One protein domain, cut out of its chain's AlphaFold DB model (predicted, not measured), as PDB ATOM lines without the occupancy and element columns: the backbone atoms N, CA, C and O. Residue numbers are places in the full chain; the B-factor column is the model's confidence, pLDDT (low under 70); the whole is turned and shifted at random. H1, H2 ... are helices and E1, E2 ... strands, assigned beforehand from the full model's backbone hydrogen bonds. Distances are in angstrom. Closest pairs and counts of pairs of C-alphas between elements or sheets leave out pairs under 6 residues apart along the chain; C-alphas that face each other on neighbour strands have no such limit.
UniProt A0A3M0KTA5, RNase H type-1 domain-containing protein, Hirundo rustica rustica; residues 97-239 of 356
ATOM      1  N   ASP A  97     139.618 103.951 108.493       71.56
ATOM      2  CA  ASP A  97     138.211 103.625 108.670       71.56
ATOM      3  C   ASP A  97     137.391 104.316 107.564       71.56
ATOM      4  O   ASP A  97     137.377 105.549 107.518       71.56
ATOM      5  N   PRO A  98     136.741 103.583 106.645       68.75
ATOM      6  CA  PRO A  98     135.951 104.194 105.576       68.75
ATOM      7  C   PRO A  98     134.805 105.074 106.093       68.75
ATOM      8  O   PRO A  98     134.419 106.023 105.412       68.75
ATOM      9  N   ASP A  99     134.297 104.794 107.296       66.25
ATOM     10  CA  ASP A  99     133.166 105.512 107.889       66.25
ATOM     11  C   ASP A  99     133.589 106.851 108.521       66.25
ATOM     12  O   ASP A  99     132.756 107.705 108.834       66.25
ATOM     13  N   LEU A 100     134.897 107.077 108.687       64.25
ATOM     14  CA  LEU A 100     135.453 108.313 109.227       64.25
ATOM     15  C   LEU A 100     136.123 109.126 108.107       64.25
ATOM     16  O   LEU A 100     137.303 108.983 107.813       64.25
ATOM     17  N   SER A 101     135.407 110.067 107.502       60.25
ATOM     18  CA  SER A 101     135.909 110.867 106.365       60.25
ATOM     19  C   SER A 101     136.869 112.014 106.731       60.25
ATOM     20  O   SER A 101     137.150 112.885 105.909       60.25
ATOM     21  N   LYS A 102     137.349 112.064 107.978       71.94
ATOM     22  CA  LYS A 102     137.993 113.249 108.558       71.94
ATOM     23  C   LYS A 102     139.419 112.967 108.999       71.94
ATOM     24  O   LYS A 102     139.637 112.333 110.035       71.94
ATOM     25  N   PHE A 103     140.375 113.488 108.232       73.25
ATOM     26  CA  PHE A 103     141.799 113.426 108.547       73.25
ATOM     27  C   PHE A 103     142.298 114.769 109.071       73.25
ATOM     28  O   PHE A 103     142.084 115.804 108.447       73.25
ATOM     29  N   THR A 104     143.020 114.755 110.181       69.06
ATOM     30  CA  THR A 104     143.752 115.919 110.687       69.06
ATOM     31  C   THR A 104     145.237 115.631 110.682       69.06
ATOM     32  O   THR A 104     145.657 114.520 111.014       69.06
ATOM     33  N   SER A 105     146.029 116.641 110.350       71.94
ATOM     34  CA  SER A 105     147.476 116.540 110.296       71.94
ATOM     35  C   SER A 105     148.094 117.312 111.460       71.94
ATOM     36  O   SER A 105     147.763 118.484 111.624       71.94
ATOM     37  N   ALA A 106     149.001 116.717 112.233       68.69
ATOM     38  CA  ALA A 106     149.802 117.452 113.213       68.69
ATOM     39  C   ALA A 106     151.307 117.320 112.959       68.69
ATOM     40  O   ALA A 106     151.791 116.208 112.740       68.69
ATOM     41  N   PHE A 107     152.030 118.448 112.990       70.69
ATOM     42  CA  PHE A 107     153.488 118.467 112.841       70.69
ATOM     43  C   PHE A 107     154.193 118.435 114.191       70.69
ATOM     44  O   PHE A 107     153.838 119.173 115.112       70.69
ATOM     45  N   GLN A 108     155.258 117.648 114.249       65.88
ATOM     46  CA  GLN A 108     156.266 117.671 115.301       65.88
ATOM     47  C   GLN A 108     157.601 118.015 114.678       65.88
ATOM     48  O   GLN A 108     157.878 117.584 113.564       65.88
ATOM     49  N   ILE A 109     158.398 118.807 115.380       63.28
ATOM     50  CA  ILE A 109     159.705 119.264 114.932       63.28
ATOM     51  C   ILE A 109     160.670 118.968 116.071       63.28
ATOM     52  O   ILE A 109     160.476 119.474 117.167       63.28
ATOM     53  N   TYR A 110     161.705 118.179 115.806       56.34
ATOM     54  CA  TYR A 110     162.726 117.813 116.790       56.34
ATOM     55  C   TYR A 110     163.964 118.684 116.603       56.34
ATOM     56  O   TYR A 110     164.409 118.809 115.474       56.34
ATOM     57  N   SER A 111     164.546 119.247 117.661       50.94
ATOM     58  CA  SER A 111     165.820 119.983 117.647       50.94
ATOM     59  C   SER A 111     166.691 119.469 118.786       50.94
ATOM     60  O   SER A 111     166.206 119.382 119.914       50.94
ATOM     61  N   HIS A 112     167.955 119.156 118.511       43.34
ATOM     62  CA  HIS A 112     168.874 118.621 119.510       43.34
ATOM     63  C   HIS A 112     169.934 119.662 119.895       43.34
ATOM     64  O   HIS A 112     170.773 120.013 119.070       43.34
ATOM     65  N   GLY A 113     169.910 120.108 121.157       42.34
ATOM     66  CA  GLY A 113     170.968 120.910 121.790       42.34
ATOM     67  C   GLY A 113     171.380 122.204 121.065       42.34
ATOM     68  O   GLY A 113     170.760 122.643 120.101       42.34
ATOM     69  N   GLU A 114     172.462 122.827 121.541       35.78
ATOM     70  CA  GLU A 114     173.110 123.983 120.891       35.78
ATOM     71  C   GLU A 114     173.921 123.597 119.630       35.78
ATOM     72  O   GLU A 114     174.489 124.467 118.969       35.78
ATOM     73  N   ALA A 115     173.975 122.308 119.266       35.72
ATOM     74  CA  ALA A 115     174.856 121.781 118.226       35.72
ATOM     75  C   ALA A 115     174.094 121.246 116.996       35.72
ATOM     76  O   ALA A 115     173.552 120.144 117.001       35.72
ATOM     77  N   ALA A 116     174.129 122.048 115.926       38.22
ATOM     78  CA  ALA A 116     174.250 121.702 114.498       38.22
ATOM     79  C   ALA A 116     173.381 120.600 113.840       38.22
ATOM     80  O   ALA A 116     173.523 120.386 112.635       38.22
ATOM     81  N   THR A 117     172.448 119.932 114.524       43.06
ATOM     82  CA  THR A 117     171.536 118.981 113.867       43.06
ATOM     83  C   THR A 117     170.256 119.688 113.412       43.06
ATOM     84  O   THR A 117     169.521 120.237 114.235       43.06
ATOM     85  N   PRO A 118     169.952 119.707 112.098       46.28
ATOM     86  CA  PRO A 118     168.784 120.412 111.600       46.28
ATOM     87  C   PRO A 118     167.503 119.756 112.103       46.28
ATOM     88  O   PRO A 118     167.449 118.527 112.161       46.28
ATOM     89  N   PRO A 119     166.434 120.522 112.377       49.91
ATOM     90  CA  PRO A 119     165.258 119.919 112.926       49.91
ATOM     91  C   PRO A 119     164.558 119.043 111.901       49.91
ATOM     92  O   PRO A 119     164.369 119.432 110.744       49.91
ATOM     93  N   TRP A 120     164.171 117.853 112.325       54.19
ATOM     94  CA  TRP A 120     163.400 116.932 111.505       54.19
ATOM     95  C   TRP A 120     161.943 117.122 111.848       54.19
ATOM     96  O   TRP A 120     161.604 117.208 113.025       54.19
ATOM     97  N   GLY A 121     161.098 117.215 110.826       53.44
ATOM     98  CA  GLY A 121     159.673 117.305 111.047       53.44
ATOM     99  C   GLY A 121     158.958 116.029 110.635       53.44
ATOM    100  O   GLY A 121     159.321 115.383 109.648       53.44
ATOM    101  N   GLN A 122     157.977 115.669 111.446       59.25
ATOM    102  CA  GLN A 122     157.161 114.478 111.322       59.25
ATOM    103  C   GLN A 122     155.706 114.911 111.303       59.25
ATOM    104  O   GLN A 122     155.266 115.655 112.179       59.25
ATOM    105  N   LEU A 123     154.966 114.463 110.295       57.38
ATOM    106  CA  LEU A 123     153.529 114.658 110.249       57.38
ATOM    107  C   LEU A 123     152.806 113.357 110.554       57.38
ATOM    108  O   LEU A 123     153.099 112.328 109.949       57.38
ATOM    109  N   GLN A 124     151.804 113.450 111.421       60.91
ATOM    110  CA  GLN A 124     150.864 112.376 111.694       60.91
ATOM    111  C   GLN A 124     149.506 112.650 111.041       60.91
ATOM    112  O   GLN A 124     148.906 113.694 111.297       60.91
ATOM    113  N   CYS A 125     148.987 111.684 110.278       59.50
ATOM    114  CA  CYS A 125     147.586 111.675 109.852       59.50
ATOM    115  C   CYS A 125     146.740 110.971 110.920       59.50
ATOM    116  O   CYS A 125     146.889 109.765 111.132       59.50
ATOM    117  N   LYS A 126     145.874 111.734 111.596       67.06
ATOM    118  CA  LYS A 126     144.886 111.228 112.553       67.06
ATOM    119  C   LYS A 126     143.515 111.179 111.901       67.06
ATOM    120  O   LYS A 126     143.106 112.148 111.273       67.06
ATOM    121  N   GLN A 127     142.786 110.099 112.135       59.53
ATOM    122  CA  GLN A 127     141.365 110.023 111.827       59.53
ATOM    123  C   GLN A 127     140.536 110.400 113.069       59.53
ATOM    124  O   GLN A 127     140.738 109.831 114.146       59.53
ATOM    125  N   ASN A 128     139.661 111.404 112.962       58.22
ATOM    126  CA  ASN A 128     138.862 111.881 114.097       58.22
ATOM    127  C   ASN A 128     137.769 110.863 114.460       58.22
ATOM    128  O   ASN A 128     136.803 110.708 113.718       58.22
ATOM    129  N   THR A 129     137.878 110.208 115.618       53.59
ATOM    130  CA  THR A 129     136.785 109.395 116.166       53.59
ATOM    131  C   THR A 129     135.799 110.290 116.921       53.59
ATOM    132  O   THR A 129     136.193 111.120 117.744       53.59
ATOM    133  N   ARG A 130     134.494 110.135 116.657       47.28
ATOM    134  CA  ARG A 130     133.454 110.649 117.562       47.28
ATOM    135  C   ARG A 130     133.643 109.940 118.905       47.28
ATOM    136  O   ARG A 130     133.524 108.728 118.943       47.28
ATOM    137  N   THR A 131     133.995 110.696 119.948       48.72
ATOM    138  CA  THR A 131     133.846 110.358 121.379       48.72
ATOM    139  C   THR A 131     133.654 108.869 121.698       48.72
ATOM    140  O   THR A 131     132.534 108.441 121.958       48.72
ATOM    141  N   ASP A 132     134.741 108.098 121.745       44.91
ATOM    142  CA  ASP A 132     134.725 106.754 122.333       44.91
ATOM    143  C   ASP A 132     135.331 106.819 123.737       44.91
ATOM    144  O   ASP A 132     136.551 106.829 123.912       44.91
ATOM    145  N   GLN A 133     134.465 106.843 124.754       42.88
ATOM    146  CA  GLN A 133     134.790 106.845 126.190       42.88
ATOM    147  C   GLN A 133     135.431 105.528 126.701       42.88
ATOM    148  O   GLN A 133     135.319 105.197 127.877       42.88
ATOM    149  N   GLY A 134     136.121 104.760 125.849       47.34
ATOM    150  CA  GLY A 134     136.663 103.445 126.223       47.34
ATOM    151  C   GLY A 134     137.944 102.992 125.516       47.34
ATOM    152  O   GLY A 134     138.446 101.910 125.825       47.34
ATOM    153  N   ARG A 135     138.514 103.770 124.581       53.41
ATOM    154  CA  ARG A 135     139.804 103.417 123.955       53.41
ATOM    155  C   ARG A 135     140.981 103.861 124.827       53.41
ATOM    156  O   ARG A 135     141.026 104.999 125.280       53.41
ATOM    157  N   ARG A 136     141.960 102.961 125.015       48.59
ATOM    158  CA  ARG A 136     143.206 103.224 125.769       48.59
ATOM    159  C   ARG A 136     144.107 104.287 125.123       48.59
ATOM    160  O   ARG A 136     144.846 104.940 125.849       48.59
ATOM    161  N   ASP A 137     144.029 104.467 123.803       56.28
ATOM    162  CA  ASP A 137     144.702 105.541 123.063       56.28
ATOM    163  C   ASP A 137     143.716 106.153 122.039       56.28
ATOM    164  O   ASP A 137     143.184 105.421 121.194       56.28
ATOM    165  N   PRO A 138     143.403 107.461 122.118       62.09
ATOM    166  CA  PRO A 138     142.501 108.135 121.187       62.09
ATOM    167  C   PRO A 138     143.142 108.473 119.825       62.09
ATOM    168  O   PRO A 138     142.471 109.065 118.973       62.09
ATOM    169  N   LEU A 139     144.426 108.162 119.597       68.56
ATOM    170  CA  LEU A 139     145.117 108.460 118.340       68.56
ATOM    171  C   LEU A 139     145.187 107.257 117.399       68.56
ATOM    172  O   LEU A 139     145.872 106.271 117.645       68.56
ATOM    173  N   LEU A 140     144.559 107.413 116.234       73.69
ATOM    174  CA  LEU A 140     144.758 106.533 115.089       73.69
ATOM    175  C   LEU A 140     145.851 107.115 114.198       73.69
ATOM    176  O   LEU A 140     145.607 108.074 113.474       73.69
ATOM    177  N   ILE A 141     147.061 106.564 114.279       76.69
ATOM    178  CA  ILE A 141     148.157 106.896 113.360       76.69
ATOM    179  C   ILE A 141     148.032 106.021 112.117       76.69
ATOM    180  O   ILE A 141     148.166 104.801 112.225       76.69
ATOM    181  N   ILE A 142     147.807 106.646 110.963       77.81
ATOM    182  CA  ILE A 142     147.825 105.957 109.665       77.81
ATOM    183  C   ILE A 142     149.264 105.827 109.177       77.81
ATOM    184  O   ILE A 142     149.748 104.725 108.935       77.81
ATOM    185  N   GLU A 143     149.962 106.958 109.087       79.88
ATOM    186  CA  GLU A 143     151.334 107.015 108.601       79.88
ATOM    187  C   GLU A 143     152.037 108.282 109.087       79.88
ATOM    188  O   GLU A 143     151.402 109.306 109.372       79.88
ATOM    189  N   TRP A 144     153.360 108.182 109.164       83.44
ATOM    190  CA  TRP A 144     154.277 109.258 109.480       83.44
ATOM    191  C   TRP A 144     154.967 109.774 108.212       83.44
ATOM    192  O   TRP A 144     155.660 109.024 107.527       83.44
ATOM    193  N   VAL A 145     154.833 111.071 107.926       81.94
ATOM    194  CA  VAL A 145     155.498 111.722 106.780       81.94
ATOM    195  C   VAL A 145     156.732 112.480 107.257       81.94
ATOM    196  O   VAL A 145     156.663 113.210 108.246       81.94
ATOM    197  N   PHE A 146     157.848 112.340 106.537       80.25
ATOM    198  CA  PHE A 146     159.144 112.912 106.909       80.25
ATOM    199  C   PHE A 146     159.716 113.852 105.843       80.25
ATOM    200  O   PHE A 146     159.455 113.736 104.641       80.25
ATOM    201  N   LEU A 147     160.572 114.773 106.289       77.88
ATOM    202  CA  LEU A 147     161.431 115.558 105.403       77.88
ATOM    203  C   LEU A 147     162.527 114.698 104.764       77.88
ATOM    204  O   LEU A 147     162.939 113.674 105.308       77.88
ATOM    205  N   SER A 148     163.017 115.151 103.606       72.19
ATOM    206  CA  SER A 148     164.160 114.517 102.941       72.19
ATOM    207  C   SER A 148     165.398 114.577 103.834       72.19
ATOM    208  O   SER A 148     165.633 115.593 104.492       72.19
ATOM    209  N   HIS A 149     166.214 113.516 103.816       65.62
ATOM    210  CA  HIS A 149     167.497 113.516 104.517       65.62
ATOM    211  C   HIS A 149     168.453 114.582 103.966       65.62
ATOM    212  O   HIS A 149     169.133 115.274 104.717       65.62
ATOM    213  N   GLN A 150     168.464 114.743 102.643       62.28
ATOM    214  CA  GLN A 150     169.248 115.767 101.970       62.28
ATOM    215  C   GLN A 150     168.394 117.015 101.758       62.28
ATOM    216  O   GLN A 150     167.340 116.957 101.116       62.28
ATOM    217  N   ARG A 151     168.861 118.143 102.299       66.31
ATOM    218  CA  ARG A 151     168.263 119.458 102.067       66.31
ATOM    219  C   ARG A 151     168.878 120.102 100.834       66.31
ATOM    220  O   ARG A 151     170.083 120.028 100.622       66.31
ATOM    221  N   SER A 152     168.044 120.783 100.056       63.47
ATOM    222  CA  SER A 152     168.488 121.587  98.912       63.47
ATOM    223  C   SER A 152     169.020 122.964  99.325       63.47
ATOM    224  O   SER A 152     169.793 123.569  98.586       63.47
ATOM    225  N   LYS A 153     168.630 123.468 100.507       70.19
ATOM    226  CA  LYS A 153     169.008 124.789 101.033       70.19
ATOM    227  C   LYS A 153     169.931 124.656 102.248       70.19
ATOM    228  O   LYS A 153     169.596 123.969 103.209       70.19
ATOM    229  N   ARG A 154     171.042 125.406 102.238       69.69
ATOM    230  CA  ARG A 154     172.018 125.475 103.349       69.69
ATOM    231  C   ARG A 154     171.482 126.203 104.587       69.69
ATOM    232  O   ARG A 154     171.866 125.885 105.706       69.69
ATOM    233  N   MET A 155     170.587 127.170 104.374       70.12
ATOM    234  CA  MET A 155     169.864 127.900 105.417       70.12
ATOM    235  C   MET A 155     168.372 127.767 105.158       70.12
ATOM    236  O   MET A 155     167.875 128.267 104.146       70.12
ATOM    237  N   THR A 156     167.673 127.087 106.061       74.81
ATOM    238  CA  THR A 156     166.228 126.856 105.940       74.81
ATOM    239  C   THR A 156     165.528 127.359 107.190       74.81
ATOM    240  O   THR A 156     165.918 126.977 108.291       74.81
ATOM    241  N   ARG A 157     164.508 128.204 107.045       77.50
ATOM    242  CA  ARG A 157     163.699 128.661 108.183       77.50
ATOM    243  C   ARG A 157     162.766 127.554 108.646       77.50
ATOM    244  O   ARG A 157     162.284 126.763 107.836       77.50
ATOM    245  N   LEU A 158     162.453 127.530 109.939       75.50
ATOM    246  CA  LEU A 158     161.580 126.496 110.497       75.50
ATOM    247  C   LEU A 158     160.209 126.439 109.799       75.50
ATOM    248  O   LEU A 158     159.683 125.372 109.493       75.50
ATOM    249  N   GLN A 159     159.682 127.600 109.436       76.94
ATOM    250  CA  GLN A 159     158.443 127.725 108.681       76.94
ATOM    251  C   GLN A 159     158.495 127.147 107.252       76.94
ATOM    252  O   GLN A 159     157.489 126.629 106.773       76.94
ATOM    253  N   GLU A 160     159.656 127.174 106.582       81.81
ATOM    254  CA  GLU A 160     159.835 126.532 105.269       81.81
ATOM    255  C   GLU A 160     159.778 125.000 105.406       81.81
ATOM    256  O   GLU A 160     159.257 124.318 104.527       81.81
ATOM    257  N   LEU A 161     160.263 124.453 106.528       80.19
ATOM    258  CA  LEU A 161     160.198 123.016 106.818       80.19
ATOM    259  C   LEU A 161     158.757 122.556 107.066       80.19
ATOM    260  O   LEU A 161     158.339 121.521 106.548       80.19
ATOM    261  N   VAL A 162     157.987 123.343 107.822       80.69
ATOM    262  CA  VAL A 162     156.555 123.081 108.038       80.69
ATOM    263  C   VAL A 162     155.786 123.166 106.722       80.69
ATOM    264  O   VAL A 162     154.955 122.301 106.448       80.69
ATOM    265  N   ALA A 163     156.093 124.152 105.878       86.25
ATOM    266  CA  ALA A 163     155.515 124.272 104.545       86.25
ATOM    267  C   ALA A 163     155.818 123.044 103.666       86.25
ATOM    268  O   ALA A 163     154.911 122.473 103.056       86.25
ATOM    269  N   GLU A 164     157.073 122.581 103.632       86.12
ATOM    270  CA  GLU A 164     157.449 121.397 102.853       86.12
ATOM    271  C   GLU A 164     156.709 120.139 103.333       86.12
ATOM    272  O   GLU A 164     156.193 119.379 102.507       86.12
ATOM    273  N   LEU A 165     156.611 119.937 104.652       84.44
ATOM    274  CA  LEU A 165     155.864 118.821 105.242       84.44
ATOM    275  C   LEU A 165     154.377 118.890 104.929       84.44
ATOM    276  O   LEU A 165     153.802 117.885 104.515       84.44
ATOM    277  N   SER A 166     153.780 120.072 105.086       86.44
ATOM    278  CA  SER A 166     152.373 120.318 104.762       86.44
ATOM    279  C   SER A 166     152.094 119.907 103.320       86.44
ATOM    280  O   SER A 166     151.185 119.124 103.059       86.44
ATOM    281  N   ARG A 167     152.934 120.348 102.376       89.56
ATOM    282  CA  ARG A 167     152.779 120.017 100.959       89.56
ATOM    283  C   ARG A 167     152.917 118.517 100.694       89.56
ATOM    284  O   ARG A 167     152.050 117.943 100.040       89.56
ATOM    285  N   LYS A 168     153.980 117.878 101.200       87.62
ATOM    286  CA  LYS A 168     154.212 116.430 101.016       87.62
ATOM    287  C   LYS A 168     153.031 115.607 101.505       87.62
ATOM    288  O   LYS A 168     152.588 114.679 100.840       87.62
ATOM    289  N   ALA A 169     152.497 115.984 102.650       85.25
ATOM    290  CA  ALA A 169     151.401 115.271 103.250       85.25
ATOM    291  C   ALA A 169     150.055 115.479 102.581       85.25
ATOM    292  O   ALA A 169     149.289 114.530 102.473       85.25
ATOM    293  N   ARG A 170     149.766 116.705 102.137       89.00
ATOM    294  CA  ARG A 170     148.555 116.990 101.365       89.00
ATOM    295  C   ARG A 170     148.550 116.189 100.067       89.00
ATOM    296  O   ARG A 170     147.518 115.646  99.696       89.00
ATOM    297  N   VAL A 171     149.702 116.068  99.400       89.94
ATOM    298  CA  VAL A 171     149.853 115.174  98.238       89.94
ATOM    299  C   VAL A 171     149.562 113.730  98.645       89.94
ATOM    300  O   VAL A 171     148.691 113.102  98.051       89.94
ATOM    301  N   TRP A 172     150.203 113.248  99.712       85.50
ATOM    302  CA  TRP A 172     150.032 111.873 100.178       85.50
ATOM    303  C   TRP A 172     148.581 111.521 100.530       85.50
ATOM    304  O   TRP A 172     148.057 110.517 100.057       85.50
ATOM    305  N   ILE A 173     147.887 112.354 101.308       83.25
ATOM    306  CA  ILE A 173     146.509 112.057 101.723       83.25
ATOM    307  C   ILE A 173     145.527 112.110 100.547       83.25
ATOM    308  O   ILE A 173     144.584 111.322 100.498       83.25
ATOM    309  N   ARG A 174     145.776 112.966  99.549       86.75
ATOM    310  CA  ARG A 174     144.978 112.999  98.315       86.75
ATOM    311  C   ARG A 174     145.187 111.755  97.462       86.75
ATOM    312  O   ARG A 174     144.244 111.304  96.816       86.75
ATOM    313  N   GLU A 175     146.390 111.192  97.451       88.50
ATOM    314  CA  GLU A 175     146.664 109.920  96.779       88.50
ATOM    315  C   GLU A 175     146.025 108.747  97.528       88.50
ATOM    316  O   GLU A 175     145.375 107.907  96.904       88.50
ATOM    317  N   LEU A 176     146.147 108.734  98.858       82.81
ATOM    318  CA  LEU A 176     145.673 107.658  99.726       82.81
ATOM    319  C   LEU A 176     144.142 107.616  99.857       82.81
ATOM    320  O   LEU A 176     143.544 106.549  99.747       82.81
ATOM    321  N   ALA A 177     143.509 108.764 100.112       80.12
ATOM    322  CA  ALA A 177     142.101 108.869 100.507       80.12
ATOM    323  C   ALA A 177     141.242 109.713  99.549       80.12
ATOM    324  O   ALA A 177     140.045 109.865  99.780       80.12
ATOM    325  N   ARG A 178     141.824 110.262  98.468       85.69
ATOM    326  CA  ARG A 178     141.129 111.133  97.494       85.69
ATOM    327  C   ARG A 178     140.475 112.373  98.119       85.69
ATOM    328  O   ARG A 178     139.572 112.959  97.529       85.69
ATOM    329  N   CYS A 179     140.965 112.808  99.277       83.75
ATOM    330  CA  CYS A 179     140.528 114.015  99.971       83.75
ATOM    331  C   CYS A 179     141.731 114.802 100.513       83.75
ATOM    332  O   CYS A 179     142.857 114.312 100.503       83.75
ATOM    333  N   ASP A 180     141.498 116.031 100.973       87.62
ATOM    334  CA  ASP A 180     142.489 116.819 101.723       87.62
ATOM    335  C   ASP A 180     142.237 116.686 103.238       87.62
ATOM    336  O   ASP A 180     141.253 116.073 103.664       87.62
ATOM    337  N   PHE A 181     143.118 117.252 104.063       86.56
ATOM    338  CA  PHE A 181     142.916 117.305 105.511       86.56
ATOM    339  C   PHE A 181     141.738 118.217 105.890       86.56
ATOM    340  O   PHE A 181     141.563 119.298 105.335       86.56
ATOM    341  N   GLU A 182     140.978 117.822 106.912       86.25
ATOM    342  CA  GLU A 182     139.990 118.684 107.577       86.25
ATOM    343  C   GLU A 182     140.685 119.794 108.372       86.25
ATOM    344  O   GLU A 182     140.156 120.899 108.492       86.25
ATOM    345  N   GLY A 183     141.885 119.528 108.890       86.38
ATOM    346  CA  GLY A 183     142.697 120.571 109.488       86.38
ATOM    347  C   GLY A 183     144.155 120.206 109.727       86.38
ATOM    348  O   GLY A 183     144.529 119.034 109.802       86.38
ATOM    349  N   ILE A 184     144.975 121.247 109.828       85.56
ATOM    350  CA  ILE A 184     146.431 121.187 109.917       85.56
ATOM    351  C   ILE A 184     146.880 121.922 111.187       85.56
ATOM    352  O   ILE A 184     146.630 123.116 111.334       85.56
ATOM    353  N   HIS A 185     147.559 121.222 112.101       80.94
ATOM    354  CA  HIS A 185     148.142 121.807 113.309       80.94
ATOM    355  C   HIS A 185     149.556 122.314 113.032       80.94
ATOM    356  O   HIS A 185     150.477 121.513 112.889       80.94
ATOM    357  N   ILE A 186     149.736 123.633 113.000       80.12
ATOM    358  CA  ILE A 186     151.019 124.309 112.803       80.12
ATOM    359  C   ILE A 186     151.646 124.610 114.180       80.12
ATOM    360  O   ILE A 186     151.013 125.279 114.999       80.12
ATOM    361  N   PRO A 187     152.885 124.160 114.459       74.44
ATOM    362  CA  PRO A 187     153.555 124.367 115.743       74.44
ATOM    363  C   PRO A 187     154.091 125.802 115.860       74.44
ATOM    364  O   PRO A 187     155.287 126.051 115.694       74.44
ATOM    365  N   VAL A 188     153.195 126.750 116.139       72.94
ATOM    366  CA  VAL A 188     153.528 128.167 116.347       72.94
ATOM    367  C   VAL A 188     153.549 128.494 117.839       72.94
ATOM    368  O   VAL A 188     152.679 128.069 118.600       72.94
ATOM    369  N   GLY A 189     154.553 129.256 118.265       67.75
ATOM    370  CA  GLY A 189     154.733 129.729 119.634       67.75
ATOM    371  C   GLY A 189     154.983 131.233 119.677       67.75
ATOM    372  O   GLY A 189     155.174 131.884 118.650       67.75
ATOM    373  N   LEU A 190     154.990 131.793 120.884       61.59
ATOM    374  CA  LEU A 190     155.383 133.177 121.135       61.59
ATOM    375  C   LEU A 190     156.503 133.230 122.163       61.59
ATOM    376  O   LEU A 190     156.555 132.399 123.065       61.59
ATOM    377  N   ARG A 191     157.351 134.260 122.048       57.56
ATOM    378  CA  ARG A 191     158.359 134.600 123.065       57.56
ATOM    379  C   ARG A 191     157.677 135.061 124.360       57.56
ATOM    380  O   ARG A 191     158.216 134.843 125.436       57.56
ATOM    381  N   SER A 192     156.484 135.654 124.265       50.66
ATOM    382  CA  SER A 192     155.617 135.976 125.400       50.66
ATOM    383  C   SER A 192     154.143 136.084 124.971       50.66
ATOM    384  O   SER A 192     153.836 136.604 123.899       50.66
ATOM    385  N   GLY A 193     153.221 135.601 125.812       62.06
ATOM    386  CA  GLY A 193     151.769 135.738 125.616       62.06
ATOM    387  C   GLY A 193     151.081 134.623 124.812       62.06
ATOM    388  O   GLY A 193     151.659 133.572 124.536       62.06
ATOM    389  N   GLN A 194     149.806 134.845 124.476       64.50
ATOM    390  CA  GLN A 194     148.974 133.934 123.679       64.50
ATOM    391  C   GLN A 194     148.922 134.378 122.212       64.50
ATOM    392  O   GLN A 194     148.824 135.569 121.921       64.50
ATOM    393  N   ILE A 195     148.964 133.418 121.282       69.19
ATOM    394  CA  ILE A 195     148.782 133.698 119.853       69.19
ATOM    395  C   ILE A 195     147.331 134.088 119.617       69.19
ATOM    396  O   ILE A 195     146.416 133.321 119.911       69.19
ATOM    397  N   THR A 196     147.134 135.268 119.039       71.19
ATOM    398  CA  THR A 196     145.828 135.691 118.535       71.19
ATOM    399  C   THR A 196     145.654 135.247 117.085       71.19
ATOM    400  O   THR A 196     146.624 135.049 116.348       71.19
ATOM    401  N   LYS A 197     144.397 135.131 116.644       71.56
ATOM    402  CA  LYS A 197     144.063 134.809 115.251       71.56
ATOM    403  C   LYS A 197     144.685 135.805 114.258       71.56
ATOM    404  O   LYS A 197     145.257 135.379 113.264       71.56
ATOM    405  N   ALA A 198     144.664 137.101 114.575       72.44
ATOM    406  CA  ALA A 198     145.242 138.150 113.731       72.44
ATOM    407  C   ALA A 198     146.765 138.002 113.554       72.44
ATOM    408  O   ALA A 198     147.300 138.235 112.475       72.44
ATOM    409  N   MET A 199     147.478 137.564 114.598       73.19
ATOM    410  CA  MET A 199     148.922 137.316 114.517       73.19
ATOM    411  C   MET A 199     149.252 136.096 113.655       73.19
ATOM    412  O   MET A 199     150.245 136.107 112.932       73.19
ATOM    413  N   LEU A 200     148.418 135.053 113.714       75.62
ATOM    414  CA  LEU A 200     148.535 133.903 112.820       75.62
ATOM    415  C   LEU A 200     148.265 134.304 111.365       75.62
ATOM    416  O   LEU A 200     149.024 133.915 110.483       75.62
ATOM    417  N   GLU A 201     147.216 135.087 111.114       78.31
ATOM    418  CA  GLU A 201     146.886 135.595 109.777       78.31
ATOM    419  C   GLU A 201     148.027 136.442 109.208       78.31
ATOM    420  O   GLU A 201     148.449 136.209 108.079       78.31
ATOM    421  N   HIS A 202     148.596 137.346 110.010       76.75
ATOM    422  CA  HIS A 202     149.768 138.123 109.614       76.75
ATOM    423  C   HIS A 202     150.972 137.227 109.297       76.75
ATOM    424  O   HIS A 202     151.621 137.399 108.268       76.75
ATOM    425  N   LEU A 203     151.242 136.216 110.130       75.38
ATOM    426  CA  LEU A 203     152.316 135.260 109.868       75.38
ATOM    427  C   LEU A 203     152.106 134.508 108.553       75.38
ATOM    428  O   LEU A 203     153.063 134.297 107.817       75.38
ATOM    429  N   LEU A 204     150.873 134.093 108.256       78.19
ATOM    430  CA  LEU A 204     150.545 133.431 106.996       78.19
ATOM    431  C   LEU A 204     150.699 134.393 105.809       78.19
ATOM    432  O   LEU A 204     151.244 133.992 104.786       78.19
ATOM    433  N   GLN A 205     150.305 135.662 105.945       77.31
ATOM    434  CA  GLN A 205     150.434 136.692 104.901       77.31
ATOM    435  C   GLN A 205     151.883 137.097 104.594       77.31
ATOM    436  O   GLN A 205     152.200 137.427 103.456       77.31
ATOM    437  N   GLU A 206     152.779 137.040 105.573       76.12
ATOM    438  CA  GLU A 206     154.197 137.377 105.376       76.12
ATOM    439  C   GLU A 206     155.056 136.156 105.000       76.12
ATOM    440  O   GLU A 206     156.256 136.272 104.744       76.12
ATOM    441  N   ASN A 207     154.462 134.959 104.976       80.25
ATOM    442  CA  ASN A 207     155.177 133.711 104.768       80.25
ATOM    443  C   ASN A 207     154.779 133.016 103.470       80.25
ATOM    444  O   ASN A 207     153.930 132.126 103.435       80.25
ATOM    445  N   GLU A 208     155.496 133.382 102.415       85.31
ATOM    446  CA  GLU A 208     155.327 132.852 101.066       85.31
ATOM    447  C   GLU A 208     155.367 131.310 101.013       85.31
ATOM    448  O   GLU A 208     154.550 130.677 100.348       85.31
ATOM    449  N   ALA A 209     156.263 130.670 101.775       86.38
ATOM    450  CA  ALA A 209     156.371 129.211 101.787       86.38
ATOM    451  C   ALA A 209     155.100 128.545 102.340       86.38
ATOM    452  O   ALA A 209     154.619 127.566 101.765       86.38
ATOM    453  N   LEU A 210     154.544 129.074 103.436       86.06
ATOM    454  CA  LEU A 210     153.280 128.579 103.985       86.06
ATOM    455  C   LEU A 210     152.103 128.887 103.058       86.06
ATOM    456  O   LEU A 210     151.244 128.023 102.916       86.06
ATOM    457  N   GLN A 211     152.083 130.043 102.387       89.12
ATOM    458  CA  GLN A 211     151.048 130.360 101.393       89.12
ATOM    459  C   GLN A 211     151.022 129.335 100.268       89.12
ATOM    460  O   GLN A 211     149.974 128.761 100.000       89.12
ATOM    461  N   PHE A 212     152.176 129.016  99.675       89.81
ATOM    462  CA  PHE A 212     152.244 127.980  98.646       89.81
ATOM    463  C   PHE A 212     151.843 126.600  99.167       89.81
ATOM    464  O   PHE A 212     151.173 125.837  98.475       89.81
ATOM    465  N   ALA A 213     152.245 126.249 100.390       89.69
ATOM    466  CA  ALA A 213     151.908 124.953 100.969       89.69
ATOM    467  C   ALA A 213     150.417 124.812 101.311       89.69
ATOM    468  O   ALA A 213     149.889 123.696 101.290       89.69
ATOM    469  N   LEU A 214     149.755 125.925 101.626       89.69
ATOM    470  CA  LEU A 214     148.344 126.014 102.000       89.69
ATOM    471  C   LEU A 214     147.467 126.538 100.860       89.69
ATOM    472  O   LEU A 214     146.271 126.738 101.059       89.69
ATOM    473  N   ASP A 215     148.022 126.692  99.658       90.38
ATOM    474  CA  ASP A 215     147.248 127.114  98.502       90.38
ATOM    475  C   ASP A 215     146.075 126.154  98.271       90.38
ATOM    476  O   ASP A 215     146.193 124.923  98.422       90.38
ATOM    477  N   SER A 216     144.915 126.741  97.973       89.25
ATOM    478  CA  SER A 216     143.655 126.029  97.771       89.25
ATOM    479  C   SER A 216     143.257 125.100  98.938       89.25
ATOM    480  O   SER A 216     142.472 124.169  98.756       89.25
ATOM    481  N   PHE A 217     143.827 125.280 100.139       90.44
ATOM    482  CA  PHE A 217     143.454 124.514 101.327       90.44
ATOM    483  C   PHE A 217     142.155 125.059 101.914       90.44
ATOM    484  O   PHE A 217     142.056 126.237 102.240       90.44
ATOM    485  N   THR A 218     141.160 124.189 102.063       89.12
ATOM    486  CA  THR A 218     139.830 124.550 102.575       89.12
ATOM    487  C   THR A 218     139.591 124.092 104.015       89.12
ATOM    488  O   THR A 218     138.547 124.397 104.590       89.12
ATOM    489  N   GLY A 219     140.539 123.354 104.600       86.56
ATOM    490  CA  GLY A 219     140.462 122.899 105.982       86.56
ATOM    491  C   GLY A 219     140.850 123.977 106.997       86.56
ATOM    492  O   GLY A 219     141.218 125.104 106.667       86.56
ATOM    493  N   GLN A 220     140.775 123.615 108.273       86.69
ATOM    494  CA  GLN A 220     141.076 124.502 109.393       86.69
ATOM    495  C   GLN A 220     142.570 124.506 109.726       86.69
ATOM    496  O   GLN A 220     143.240 123.477 109.671       86.69
ATOM    497  N   ILE A 221     143.101 125.656 110.130       85.06
ATOM    498  CA  ILE A 221     144.466 125.764 110.652       85.06
ATOM    499  C   ILE A 221     144.386 125.857 112.172       85.06
ATOM    500  O   ILE A 221     143.751 126.759 112.717       85.06
ATOM    501  N   PHE A 222     145.051 124.932 112.855       80.69
ATOM    502  CA  PHE A 222     145.136 124.895 114.309       80.69
ATOM    503  C   PHE A 222     146.541 125.291 114.764       80.69
ATOM    504  O   PHE A 222     147.536 124.894 114.169       80.69
ATOM    505  N   ILE A 223     146.629 126.050 115.850       76.31
ATOM    506  CA  ILE A 223     147.904 126.456 116.476       76.31
ATOM    507  C   ILE A 223     148.199 125.674 117.755       76.31
ATOM    508  O   ILE A 223     149.344 125.543 118.180       76.31
ATOM    509  N   HIS A 224     147.153 125.135 118.377       74.88
ATOM    510  CA  HIS A 224     147.277 124.290 119.548       74.88
ATOM    511  C   HIS A 224     147.440 122.845 119.102       74.88
ATOM    512  O   HIS A 224     146.673 122.348 118.274       74.88
ATOM    513  N   GLN A 225     148.451 122.179 119.649       72.81
ATOM    514  CA  GLN A 225     148.665 120.759 119.413       72.81
ATOM    515  C   GLN A 225     147.567 119.929 120.096       72.81
ATOM    516  O   GLN A 225     147.030 120.354 121.125       72.81
ATOM    517  N   PRO A 226     147.230 118.745 119.562       71.94
ATOM    518  CA  PRO A 226     146.316 117.830 120.233       71.94
ATOM    519  C   PRO A 226     146.832 117.438 121.624       71.94
ATOM    520  O   PRO A 226     148.031 117.235 121.816       71.94
ATOM    521  N   ALA A 227     145.923 117.272 122.588       72.06
ATOM    522  CA  ALA A 227     146.258 116.841 123.943       72.06
ATOM    523  C   ALA A 227     146.681 115.360 123.962       72.06
ATOM    524  O   ALA A 227     145.865 114.465 124.182       72.06
ATOM    525  N   HIS A 228     147.959 115.092 123.689       72.25
ATOM    526  CA  HIS A 228     148.543 113.760 123.773       72.25
ATOM    527  C   HIS A 228     150.046 113.806 124.051       72.25
ATOM    528  O   HIS A 228     150.744 114.687 123.561       72.25
ATOM    529  N   LYS A 229     150.563 112.787 124.752       71.88
ATOM    530  CA  LYS A 229     151.975 112.695 125.167       71.88
ATOM    531  C   LYS A 229     152.969 112.790 124.007       71.88
ATOM    532  O   LYS A 229     154.059 113.313 124.189       71.88
ATOM    533  N   ILE A 230     152.589 112.309 122.822       68.56
ATOM    534  CA  ILE A 230     153.433 112.389 121.619       68.56
ATOM    535  C   ILE A 230     153.648 113.860 121.204       68.56
ATOM    536  O   ILE A 230     154.710 114.186 120.694       68.56
ATOM    537  N   PHE A 231     152.702 114.764 121.487       68.00
ATOM    538  CA  PHE A 231     152.809 116.198 121.180       68.00
ATOM    539  C   PHE A 231     153.335 117.055 122.347       68.00
ATOM    540  O   PHE A 231     153.312 118.278 122.243       68.00
ATOM    541  N   ASN A 232     153.832 116.457 123.439       63.84
ATOM    542  CA  ASN A 232     154.352 117.185 124.611       63.84
ATOM    543  C   ASN A 232     155.728 117.850 124.372       63.84
ATOM    544  O   ASN A 232     156.521 117.972 125.301       63.84
ATOM    545  N   GLN A 233     156.052 118.247 123.141       62.06
ATOM    546  CA  GLN A 233     157.319 118.903 122.823       62.06
ATOM    547  C   GLN A 233     157.140 120.414 122.669       62.06
ATOM    548  O   GLN A 233     156.218 120.881 121.999       62.06
ATOM    549  N   ASP A 234     158.069 121.172 123.250       55.59
ATOM    550  CA  ASP A 234     158.027 122.638 123.303       55.59
ATOM    551  C   ASP A 234     158.597 123.331 122.057       55.59
ATOM    552  O   ASP A 234     158.652 124.561 121.994       55.59
ATOM    553  N   ILE A 235     158.999 122.572 121.034       59.44
ATOM    554  CA  ILE A 235     159.608 123.147 119.835       59.44
ATOM    555  C   ILE A 235     158.513 123.734 118.951       59.44
ATOM    556  O   ILE A 235     157.811 123.047 118.206       59.44
ATOM    557  N   LYS A 236     158.386 125.053 119.043       64.69
ATOM    558  CA  LYS A 236     157.487 125.881 118.247       64.69
ATOM    559  C   LYS A 236     158.316 126.956 117.559       64.69
ATOM    560  O   LYS A 236     159.206 127.528 118.188       64.69
ATOM    561  N   PHE A 237     158.033 127.270 116.294       66.56
ATOM    562  CA  PHE A 237     158.642 128.472 115.721       66.56
ATOM    563  C   PHE A 237     157.958 129.696 116.314       66.56
ATOM    564  O   PHE A 237     156.738 129.723 116.495       66.56
ATOM    565  N   THR A 238     158.762 130.681 116.689       61.72
ATOM    566  CA  THR A 238     158.261 131.843 117.408       61.72
ATOM    567  C   THR A 238     157.819 132.897 116.410       61.72
ATOM    568  O   THR A 238     158.593 133.306 115.555       61.72
ATOM    569  N   VAL A 239     156.608 133.426 116.539       60.28
ATOM    570  CA  VAL A 239     156.268 134.651 115.807       60.28
ATOM    571  C   VAL A 239     157.086 135.806 116.387       60.28
ATOM    572  O   VAL A 239     156.827 136.239 117.512       60.28
TER     573      VAL A 239
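AT A GLANCE: This is residues 97 to 239 of the 356 residues of the protein "RNase H type-1 domain-containing protein" of Hirundo rustica rustica (UniProt A0A3M0KTA5). A twisted sheet of five strands has a long antiparallel three-strand part, E1 to E3, with the long helix H1 packed slantwise over one face of it; two short strands, E5 and E6, extend the sheet on the far side of E1. H3 packs beside the first half of H1, H2 turns off from H3 at a corner, the last stretch, residues 223 to 239, passes over the face of the sheet away from H1, and residues 131 to 136 stick out as a free loop. The printed part has 143 residues, with six named strands and three named helices in the order E1 E2 E3 E4 H1 E5 H2 H3 E6. The sheet's order is E3 E2 E1 E5 E6, mixed, and the class is mixed, helices and strands. The whole is compact, with a radius of gyration of the C-alphas of 15.4 A and spans of 43 by 33 by 31 A.

HOW THE PARTS SIT: E1, residues 103 to 112, and E2, residues 117 to 127, form a hairpin, antiparallel at 160 degrees, with N 108 and O 122 2.9 A apart, within hydrogen-bond range. E3, residues 141 to 146, forms a hairpin with E2, antiparallel at 154 degrees, with N 145 and O 123 at 2.9 A. E1 E2 E3 is a meander, each strand the antiparallel neighbour of the one before. E4, residues 155 to 157, pairs with no named strand and is apart from E3. H1, residues 158 to 177, is on the sheet at a height of 8.3 A over the sheet, over E2 and E1; H1 and the sheet E3 E2 E1 E5 E6 form two layers, a helix on one face of a sheet. On the local plane its line and that of E2 stand at 32 degrees, only just slantwise to the strands; the closest C-alphas of the two, those of Leu 123 and Leu 165, are 6.9 A apart. E5, residues 183 to 185, is the parallel neighbour of E1 at 15 degrees, with N 185 and O 105 at 2.8 A. H2, residues 197 to 205, and H3, residues 208 to 214, are not on the sheet. H2 and H3 only just touch, only at the corner by their link, with 3 pairs of C-alphas within 8 A, the closest those of Leu 204 and Leu 210 at 6.3 A; at 71 degrees they are only just about perpendicular. H3 touches residues 159 to 167 of H1 at a shallow tilt of 21 degrees, the same way, with the C-alphas of Ala 163 and Leu 210 closest at 4.9 A. H1 and H2 are apart. E6, residues 220 to 222, is parallel to E5 at 17 degrees, with N 222 and O 184 at 2.8 A. E5, H2 H3 and E6 form a strand-helix-strand unit, two parallel neighbour strands with helices between, with a right-handed crossover. Every O i to N i+4 pair in H1, H2 and H3 is within hydrogen-bond range.

IN THESE COORDINATES: E1 begins at C-alpha 103, (141.799, 113.426, 108.547), and spans 29.7 A. E2 spans 31.5 A, E3 14.1 A, H1 28.1 A and H2 12.3 A. H1 begins at C-alpha 158, (161.580, 126.496, 110.497). E6 ends at C-alpha 222, (145.136, 124.895, 114.309).

THE WHOLE: The C-alphas farthest apart, those of Gly 134 and Arg 154, are 47.5 A apart. The printed part has no cut. The links E2 to E3 and E5 to H2 are long. Residues 188 to 189 pair in parallel with residues 237 to 238. Mean pLDDT of the printed part is 71.0; 60 residues are under 70, among them residues 108 to 139, 189 to 195 and 230 to 239.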